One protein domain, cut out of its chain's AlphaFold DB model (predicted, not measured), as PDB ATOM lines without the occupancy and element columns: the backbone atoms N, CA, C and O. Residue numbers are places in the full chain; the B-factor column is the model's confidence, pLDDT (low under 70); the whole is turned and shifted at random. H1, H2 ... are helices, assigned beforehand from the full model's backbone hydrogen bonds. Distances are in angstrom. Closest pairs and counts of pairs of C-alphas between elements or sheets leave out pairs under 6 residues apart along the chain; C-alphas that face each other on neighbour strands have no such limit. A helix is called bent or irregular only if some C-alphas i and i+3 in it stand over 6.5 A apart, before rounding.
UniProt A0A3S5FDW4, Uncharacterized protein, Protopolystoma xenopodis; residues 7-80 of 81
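Overview. This is residues 7 to 80 of the 81 residues of an uncharacterized protein of Protopolystoma xenopodis (UniProt A0A3S5FDW4). Little regular structure is present: a loose loop of chain with two helices, H1 and H4, packed crosswise toward one end. From H1 the winding residues 13 to 42 run to the other end, and the chain returns through short H2 and H3. The 74 printed residues hold four named helices, H1 to H4 in order, and no named strand; the class is all helix, with 26 residues in named elements. The whole is loose, radius of gyration of the C-alphas 15.2 A, spanning 36 by 26 by 21 A.

Arrangement. H1, residues 7 to 12, touches H4, residues 69 to 80, about perpendicular at 73 degrees; their closest C-alphas, of Arg 11 and Ile 73, are 4.9 A apart. H2, residues 43 to 46, and H3, residues 50 to 53, touch no helix. Every O i to N i+4 pair is within hydrogen-bond range in H1, 4 of 8 in H4; H2 and H3 are too short for one.

Along the chain. H1 measures 8.8 A from C-alpha 7 at (223.257, 186.695, 370.897), H2 5.4 A, H3 5.3 A. H4 measures 10.2 A, ending at C-alpha 80 at (215.541, 193.099, 361.301); it is irregular, with C-alphas 74 and 77 9.6 A apart.

Size, cuts and confidence. The printed part has no cut. Links H1 to H2 and H3 to H4 are long. Residues 63 to 66 and 78 to 80 have pLDDT under 70.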
ATOM      1  N   VAL A   7     223.198 185.644 371.930       83.69
ATOM      2  CA  VAL A   7     223.257 186.695 370.897       83.69
ATOM      3  C   VAL A   7     223.351 188.120 371.467       83.69
ATOM      4  O   VAL A   7     224.111 188.949 370.965       83.69
ATOM      5  N   TRP A   8     222.563 188.434 372.498       83.00
ATOM      6  CA  TRP A   8     222.589 189.746 373.145       83.00
ATOM      7  C   TRP A   8     223.899 189.949 373.910       83.00
ATOM      8  O   TRP A   8     224.508 191.014 373.800       83.00
ATOM      9  N   TRP A   9     224.363 188.914 374.615       86.25
ATOM     10  CA  TRP A   9     225.627 188.957 375.345       86.25
ATOM     11  C   TRP A   9     226.818 189.213 374.410       86.25
ATOM     12  O   TRP A   9     227.587 190.144 374.639       86.25
ATOM     13  N   GLU A  10     226.913 188.477 373.297       86.12
ATOM     14  CA  GLU A  10     227.985 188.642 372.301       86.12
ATOM     15  C   GLU A  10     228.007 190.050 371.686       86.12
ATOM     16  O   GLU A  10     229.075 190.621 371.445       86.12
ATOM     17  N   ARG A  11     226.827 190.638 371.445       86.88
ATOM     18  CA  ARG A  11     226.710 191.960 370.815       86.88
ATOM     19  C   ARG A  11     227.074 193.106 371.750       86.88
ATOM     20  O   ARG A  11     227.716 194.063 371.305       86.88
ATOM     21  N   TYR A  12     226.539 193.079 372.966       88.69
ATOM     22  CA  TYR A  12     226.574 194.226 373.875       88.69
ATOM     23  C   TYR A  12     227.660 194.110 374.937       88.69
ATOM     24  O   TYR A  12     228.077 195.143 375.446       88.69
ATOM     25  N   LYS A  13     228.153 192.894 375.217       88.19
ATOM     26  CA  LYS A  13     229.194 192.615 376.220       88.19
ATOM     27  C   LYS A  13     228.920 193.357 377.532       88.19
ATOM     28  O   LYS A  13     229.727 194.190 377.950       88.19
ATOM     29  N   PRO A  14     227.745 193.110 378.128       89.19
ATOM     30  CA  PRO A  14     227.278 193.878 379.263       89.19
ATOM     31  C   PRO A  14     228.189 193.681 380.475       89.19
ATOM     32  O   PRO A  14     228.827 192.645 380.665       89.19
ATOM     33  N   THR A  15     228.177 194.670 381.349       88.44
ATOM     34  CA  THR A  15     228.827 194.631 382.654       88.44
ATOM     35  C   THR A  15     227.800 194.353 383.743       88.44
ATOM     36  O   THR A  15     226.638 194.751 383.654       88.44
ATOM     37  N   SER A  16     228.220 193.714 384.834       86.94
ATOM     38  CA  SER A  16     227.332 193.444 385.975       86.94
ATOM     39  C   SER A  16     226.760 194.716 386.616       86.94
ATOM     40  O   SER A  16     225.755 194.662 387.322       86.94
ATOM     41  N   THR A  17     227.355 195.887 386.374       88.81
ATOM     42  CA  THR A  17     226.833 197.187 386.818       88.81
ATOM     43  C   THR A  17     225.587 197.647 386.076       88.81
ATOM     44  O   THR A  17     224.825 198.430 386.636       88.81
ATOM     45  N   GLU A  18     225.335 197.135 384.871       89.00
ATOM     46  CA  GLU A  18     224.115 197.437 384.112       89.00
ATOM     47  C   GLU A  18     222.884 196.708 384.662       89.00
ATOM     48  O   GLU A  18     221.756 197.117 384.390       89.00
ATOM     49  N   TYR A  19     223.077 195.668 385.481       90.44
ATOM     50  CA  TYR A  19     221.990 195.052 386.233       90.44
ATOM     51  C   TYR A  19     221.755 195.829 387.546       90.44
ATOM     52  O   TYR A  19     222.605 195.788 388.444       90.44
ATOM     53  N   PRO A  20     220.619 196.540 387.705       92.25
ATOM     54  CA  PRO A  20     220.341 197.325 388.905       92.25
ATOM     55  C   PRO A  20     220.267 196.510 390.203       92.25
ATOM     56  O   PRO A  20     219.686 195.426 390.281       92.25
ATOM     57  N   ASN A  21     220.801 197.105 391.273       94.56
ATOM     58  CA  ASN A  21     220.662 196.596 392.639       94.56
ATOM     59  C   ASN A  21     219.517 197.265 393.427       94.56
ATOM     60  O   ASN A  21     219.062 196.733 394.435       94.56
ATOM     61  N   HIS A  22     219.038 198.424 392.973       94.31
ATOM     62  CA  HIS A  22     218.016 199.231 393.647       94.31
ATOM     63  C   HIS A  22     216.950 199.690 392.649       94.31
ATOM     64  O   HIS A  22     217.194 199.695 391.445       94.31
ATOM     65  N   GLY A  23     215.770 200.079 393.147       94.25
ATOM     66  CA  GLY A  23     214.662 200.525 392.292       94.25
ATOM     67  C   GLY A  23     214.039 199.403 391.452       94.25
ATOM     68  O   GLY A  23     213.465 199.667 390.403       94.25
ATOM     69  N   VAL A  24     214.173 198.154 391.902       92.56
ATOM     70  CA  VAL A  24     213.659 196.955 391.231       92.56
ATOM     71  C   VAL A  24     212.662 196.227 392.118       92.56
ATOM     72  O   VAL A  24     212.703 196.339 393.344       92.56
ATOM     73  N   THR A  25     211.786 195.442 391.497       93.25
ATOM     74  CA  THR A  25     210.842 194.573 392.202       93.25
ATOM     75  C   THR A  25     211.581 193.652 393.186       93.25
ATOM     76  O   THR A  25     212.621 193.091 392.814       93.25
ATOM     77  N   PRO A  26     211.060 193.442 394.413       90.94
ATOM     78  CA  PRO A  26     211.679 192.564 395.403       90.94
ATOM     79  C   PRO A  26     212.100 191.207 394.823       90.94
ATOM     80  O   PRO A  26     211.374 190.601 394.036       90.94
ATOM     81  N   GLY A  27     213.306 190.754 395.179       90.31
ATOM     82  CA  GLY A  27     213.891 189.502 394.679       90.31
ATOM     83  C   GLY A  27     214.557 189.580 393.296       90.31
ATOM     84  O   GLY A  27     215.167 188.600 392.879       90.31
ATOM     85  N   ASN A  28     214.497 190.722 392.599       91.62
ATOM     86  CA  ASN A  28     215.122 190.919 391.277       91.62
ATOM     87  C   ASN A  28     216.350 191.842 391.315       91.62
ATOM     88  O   ASN A  28     216.782 192.333 390.278       91.62
ATOM     89  N   CYS A  29     216.898 192.127 392.499       94.00
ATOM     90  CA  CYS A  29     218.135 192.893 392.592       94.00
ATOM     91  C   CYS A  29     219.336 192.051 392.171       94.00
ATOM     92  O   CYS A  29     219.364 190.841 392.394       94.00
ATOM     93  N   ARG A  30     220.353 192.697 391.596       94.19
ATOM     94  CA  ARG A  30     221.607 192.045 391.196       94.19
ATOM     95  C   ARG A  30     222.215 191.159 392.294       94.19
ATOM     96  O   ARG A  30     222.671 190.053 392.005       94.19
ATOM     97  N   GLU A  31     222.215 191.624 393.542       95.06
ATOM     98  CA  GLU A  31     222.770 190.872 394.678       95.06
ATOM     99  C   GLU A  31     221.743 189.963 395.378       95.06
ATOM    100  O   GLU A  31     222.082 189.267 396.334       95.06
ATOM    101  N   CYS A  32     220.489 189.940 394.918       94.94
ATOM    102  CA  CYS A  32     219.441 189.097 395.487       94.94
ATOM    103  C   CYS A  32     219.678 187.632 395.105       94.94
ATOM    104  O   CYS A  32     220.162 187.325 394.013       94.94
ATOM    105  N   HIS A  33     219.278 186.718 395.987       95.00
ATOM    106  CA  HIS A  33     219.269 185.291 395.683       95.00
ATOM    107  C   HIS A  33     218.135 184.942 394.711       95.00
ATOM    108  O   HIS A  33     217.019 185.453 394.825       95.00
ATOM    109  N   LEU A  34     218.419 184.041 393.775       92.00
ATOM    110  CA  LEU A  34     217.433 183.424 392.902       92.00
ATOM    111  C   LEU A  34     216.518 182.518 393.726       92.00
ATOM    112  O   LEU A  34     216.965 181.588 394.399       92.00
ATOM    113  N   ILE A  35     215.218 182.790 393.656       89.06
ATOM    114  CA  ILE A  35     214.199 182.001 394.349       89.06
ATOM    115  C   ILE A  35     214.126 180.611 393.706       89.06
ATOM    116  O   ILE A  35     214.035 180.495 392.485       89.06
ATOM    117  N   GLY A  36     214.145 179.564 394.532       88.25
ATOM    118  CA  GLY A  36     214.013 178.171 394.087       88.25
ATOM    119  C   GLY A  36     215.320 177.479 393.686       88.25
ATOM    120  O   GLY A  36     215.269 176.331 393.255       88.25
ATOM    121  N   PHE A  37     216.477 178.130 393.845       89.31
ATOM    122  CA  PHE A  37     217.791 177.524 393.598       89.31
ATOM    123  C   PHE A  37     218.467 177.084 394.907       89.31
ATOM    124  O   PHE A  37     218.475 177.830 395.888       89.31
ATOM    125  N   PHE A  38     219.055 175.882 394.904       89.06
ATOM    126  CA  PHE A  38     219.918 175.375 395.973       89.06
ATOM    127  C   PHE A  38     221.178 174.726 395.361       89.06
ATOM    128  O   PHE A  38     221.025 173.859 394.499       89.06
ATOM    129  N   PRO A  39     222.407 175.104 395.770       89.62
ATOM    130  CA  PRO A  39     222.747 176.107 396.786       89.62
ATOM    131  C   PRO A  39     222.299 177.523 396.394       89.62
ATOM    132  O   PRO A  39     221.884 177.764 395.264       89.62
ATOM    133  N   LEU A  40     222.343 178.457 397.348       92.56
ATOM    134  CA  LEU A  40     221.943 179.841 397.103       92.56
ATOM    135  C   LEU A  40     222.825 180.474 396.020       92.56
ATOM    136  O   LEU A  40     224.049 180.500 396.135       92.56
ATOM    137  N   VAL A  41     222.184 181.020 394.990       93.62
ATOM    138  CA  VAL A  41     222.841 181.696 393.866       93.62
ATOM    139  C   VAL A  41     222.298 183.110 393.763       93.62
ATOM    140  O   VAL A  41     221.085 183.302 393.761       93.62
ATOM    141  N   ARG A  42     223.177 184.103 393.639       93.69
ATOM    142  CA  ARG A  42     222.793 185.484 393.341       93.69
ATOM    143  C   ARG A  42     222.608 185.700 391.849       93.69
ATOM    144  O   ARG A  42     223.322 185.124 391.033       93.69
ATOM    145  N   HIS A  43     221.717 186.616 391.500       92.50
ATOM    146  CA  HIS A  43     221.501 187.053 390.120       92.50
ATOM    147  C   HIS A  43     222.804 187.431 389.393       92.50
ATOM    148  O   HIS A  43     223.016 186.988 388.268       92.50
ATOM    149  N   VAL A  44     223.718 188.156 390.051       92.25
ATOM    150  CA  VAL A  44     225.032 188.529 389.489       92.25
ATOM    151  C   VAL A  44     225.893 187.336 389.085       92.25
ATOM    152  O   VAL A  44     226.640 187.420 388.118       92.25
ATOM    153  N   GLN A  45     225.769 186.207 389.785       91.81
ATOM    154  CA  GLN A  45     226.546 185.007 389.477       91.81
ATOM    155  C   GLN A  45     226.058 184.335 388.197       91.81
ATOM    156  O   GLN A  45     226.837 183.630 387.572       91.81
ATOM    157  N   MET A  46     224.802 184.572 387.808       88.94
ATOM    158  CA  MET A  46     224.203 184.107 386.553       88.94
ATOM    159  C   MET A  46     224.280 185.158 385.435       88.94
ATOM    160  O   MET A  46     223.940 184.870 384.290       88.94
ATOM    161  N   PHE A  47     224.736 186.374 385.751       89.88
ATOM    162  CA  PHE A  47     224.968 187.452 384.793       89.88
ATOM    163  C   PHE A  47     226.390 187.351 384.227       89.88
ATOM    164  O   PHE A  47     227.243 188.200 384.478       89.88
ATOM    165  N   GLN A  48     226.651 186.253 383.524       86.56
ATOM    166  CA  GLN A  48     227.928 185.927 382.889       86.56
ATOM    167  C   GLN A  48     227.673 185.353 381.494       86.56
ATOM    168  O   GLN A  48     226.523 185.089 381.123       86.56
ATOM    169  N   ASP A  49     228.742 185.156 380.726       86.38
ATOM    170  CA  ASP A  49     228.636 184.519 379.423       86.38
ATOM    171  C   ASP A  49     228.138 183.078 379.586       86.38
ATOM    172  O   ASP A  49     228.543 182.361 380.500       86.38
ATOM    173  N   MET A  50     227.274 182.611 378.684       84.31
ATOM    174  CA  MET A  50     226.796 181.224 378.719       84.31
ATOM    175  C   MET A  50     227.935 180.206 378.565       84.31
ATOM    176  O   MET A  50     227.861 179.110 379.126       84.31
ATOM    177  N   ARG A  51     229.015 180.596 377.879       84.81
ATOM    178  CA  ARG A  51     230.238 179.797 377.728       84.81
ATOM    179  C   ARG A  51     230.942 179.553 379.061       84.81
ATOM    180  O   ARG A  51     231.498 178.472 379.242       84.81
ATOM    181  N   ASP A  52     230.836 180.482 380.010       88.12
ATOM    182  CA  ASP A  52     231.398 180.327 381.359       88.12
ATOM    183  C   ASP A  52     230.646 179.252 382.165       88.12
ATOM    184  O   ASP A  52     231.201 178.647 383.082       88.12
ATOM    185  N   PHE A  53     229.401 178.946 381.779       87.12
ATOM    186  CA  PHE A  53     228.626 177.813 382.298       87.12
ATOM    187  C   PHE A  53     228.791 176.531 381.470       87.12
ATOM    188  O   PHE A  53     228.122 175.536 381.744       87.12
ATOM    189  N   GLY A  54     229.645 176.540 380.442       88.06
ATOM    190  CA  GLY A  54     229.812 175.419 379.517       88.06
ATOM    191  C   GLY A  54     228.620 175.200 378.581       88.06
ATOM    192  O   GLY A  54     228.488 174.115 378.016       88.06
ATOM    193  N   ILE A  55     227.747 176.200 378.417       84.44
ATOM    194  CA  ILE A  55     226.593 176.128 377.520       84.44
ATOM    195  C   ILE A  55     226.939 176.834 376.211       84.44
ATOM    196  O   ILE A  55     227.242 178.028 376.187       84.44
ATOM    197  N   TYR A  56     226.832 176.094 375.110       84.25
ATOM    198  CA  TYR A  56     227.128 176.574 373.767       84.25
ATOM    199  C   TYR A  56     225.891 176.437 372.886       84.25
ATOM    200  O   TYR A  56     225.176 175.438 372.953       84.25
ATOM    201  N   TYR A  57     225.643 177.442 372.052       78.75
ATOM    202  CA  TYR A  57     224.678 177.321 370.967       78.75
ATOM    203  C   TYR A  57     225.385 176.761 369.732       78.75
ATOM    204  O   TYR A  57     226.381 177.333 369.293       78.75
ATOM    205  N   ASP A  58     224.842 175.696 369.137       78.94
ATOM    206  CA  ASP A  58     225.360 175.138 367.876       78.94
ATOM    207  C   ASP A  58     225.286 176.159 366.732       78.94
ATOM    208  O   ASP A  58     226.127 176.206 365.834       78.94
ATOM    209  N   ASN A  59     224.246 176.992 366.761       76.19
ATOM    210  CA  ASN A  59     224.061 178.118 365.866       76.19
ATOM    211  C   ASN A  59     223.234 179.208 366.554       76.19
ATOM    212  O   ASN A  59     222.522 178.961 367.523       76.19
ATOM    213  N   PHE A  60     223.305 180.423 366.015       78.56
ATOM    214  CA  PHE A  60     222.482 181.537 366.470       78.56
ATOM    215  C   PHE A  60     221.183 181.674 365.660       78.56
ATOM    216  O   PHE A  60     220.664 182.781 365.540       78.56
ATOM    217  N   ASN A  61     220.656 180.583 365.094       79.00
ATOM    218  CA  ASN A  61     219.416 180.621 364.325       79.00
ATOM    219  C   ASN A  61     218.226 180.357 365.250       79.00
ATOM    220  O   ASN A  61     218.051 179.249 365.758       79.00
ATOM    221  N   PHE A  62     217.389 181.371 365.469       75.56
ATOM    222  CA  PHE A  62     216.278 181.284 366.419       75.56
ATOM    223  C   PHE A  62     214.909 181.327 365.724       75.56
ATOM    224  O   PHE A  62     214.652 182.117 364.814       75.56
ATOM    225  N   GLY A  63     213.983 180.499 366.215       69.75
ATOM    226  CA  GLY A  63     212.573 180.515 365.823       69.75
ATOM    227  C   GLY A  63     212.268 179.979 364.417       69.75
ATOM    228  O   GLY A  63     213.129 179.815 363.560       69.75
ATOM    229  N   ARG A  64     210.977 179.726 364.155       67.69
ATOM    230  CA  ARG A  64     210.493 179.126 362.892       67.69
ATOM    231  C   ARG A  64     210.684 180.023 361.661       67.69
ATOM    232  O   ARG A  64     210.619 179.532 360.542       67.69
ATOM    233  N   ARG A  65     210.882 181.329 361.865       66.06
ATOM    234  CA  ARG A  65     211.073 182.321 360.793       66.06
ATOM    235  C   ARG A  65     212.548 182.584 360.458       66.06
ATOM    236  O   ARG A  65     212.804 183.448 359.635       66.06
ATOM    237  N   GLY A  66     213.486 181.855 361.073       65.38
ATOM    238  CA  GLY A  66     214.903 181.912 360.711       65.38
ATOM    239  C   GLY A  66     215.592 183.222 361.093       65.38
ATOM    240  O   GLY A  66     216.255 183.818 360.257       65.38
ATOM    241  N   PHE A  67     215.434 183.686 362.337       74.31
ATOM    242  CA  PHE A  67     216.243 184.807 362.825       74.31
ATOM    243  C   PHE A  67     217.718 184.393 362.807       74.31
ATOM    244  O   PHE A  67     218.077 183.475 363.542       74.31
ATOM    245  N   ASP A  68     218.549 185.055 361.998       79.25
ATOM    246  CA  ASP A  68     220.000 184.846 361.994       79.25
ATOM    247  C   ASP A  68     220.661 185.757 363.035       79.25
ATOM    248  O   ASP A  68     220.896 186.951 362.830       79.25
ATOM    249  N   GLY A  69     220.993 185.191 364.190       78.06
ATOM    250  CA  GLY A  69     221.653 185.934 365.251       78.06
ATOM    251  C   GLY A  69     223.050 186.435 364.882       78.06
ATOM    252  O   GLY A  69     223.519 187.366 365.537       78.06
ATOM    253  N   LYS A  70     223.702 185.928 363.825       82.31
ATOM    254  CA  LYS A  70     224.960 186.516 363.328       82.31
ATOM    255  C   LYS A  70     224.729 187.908 362.752       82.31
ATOM    256  O   LYS A  70     225.517 188.811 363.034       82.31
ATOM    257  N   GLU A  71     223.633 188.115 362.025       82.94
ATOM    258  CA  GLU A  71     223.269 189.443 361.521       82.94
ATOM    259  C   GLU A  71     222.931 190.399 362.670       82.94
ATOM    260  O   GLU A  71     223.338 191.562 362.647       82.94
ATOM    261  N   PHE A  72     222.283 189.909 363.732       82.69
ATOM    262  CA  PHE A  72     222.074 190.709 364.941       82.69
ATOM    263  C   PHE A  72     223.389 191.096 365.622       82.69
ATOM    264  O   PHE A  72     223.552 192.240 366.052       82.69
ATOM    265  N   ILE A  73     224.337 190.165 365.733       84.94
ATOM    266  CA  ILE A  73     225.648 190.437 366.334       84.94
ATOM    267  C   ILE A  73     226.419 191.473 365.498       84.94
ATOM    268  O   ILE A  73     227.081 192.343 366.063       84.94
ATOM    269  N   ALA A  74     226.290 191.447 364.170       84.69
ATOM    270  CA  ALA A  74     226.959 192.405 363.291       84.69
ATOM    271  C   ALA A  74     226.271 193.783 363.259       84.69
ATOM    272  O   ALA A  74     226.912 194.816 363.460       84.69
ATOM    273  N   PHE A  75     224.955 193.819 363.037       83.88
ATOM    274  CA  PHE A  75     224.220 195.041 362.685       83.88
ATOM    275  C   PHE A  75     223.187 195.475 363.738       83.88
ATOM    276  O   PHE A  75     222.625 196.572 363.661       83.88
ATOM    277  N   GLY A  76     222.954 194.660 364.770       77.50
ATOM    278  CA  GLY A  76     221.961 194.918 365.813       77.50
ATOM    279  C   GLY A  76     220.530 194.889 365.273       77.50
ATOM    280  O   GLY A  76     220.219 194.195 364.309       77.50
ATOM    281  N   LYS A  77     219.638 195.690 365.872       71.19
ATOM    282  CA  LYS A  77     218.230 195.780 365.442       71.19
ATOM    283  C   LYS A  77     218.058 196.213 363.980       71.19
ATOM    284  O   LYS A  77     217.018 195.922 363.410       71.19
ATOM    285  N   LYS A  78     219.057 196.869 363.374       69.62
ATOM    286  CA  LYS A  78     219.007 197.301 361.968       69.62
ATOM    287  C   LYS A  78     218.989 196.138 360.970       69.62
ATOM    288  O   LYS A  78     218.590 196.365 359.841       69.62
ATOM    289  N   ALA A  79     219.390 194.931 361.372       62.94
ATOM    290  CA  ALA A  79     219.278 193.737 360.528       62.94
ATOM    291  C   ALA A  79     217.836 193.214 360.382       62.94
ATOM    292  O   ALA A  79     217.575 192.399 359.509       62.94
ATOM    293  N   PHE A  80     216.900 193.657 361.229       60.19
ATOM    294  CA  PHE A  80     215.541 193.099 361.301       60.19
ATOM    295  C   PHE A  80     214.442 194.148 361.080       60.19
ATOM    296  O   PHE A  80     213.297 193.908 361.467       60.19
TER     297      PHE A  80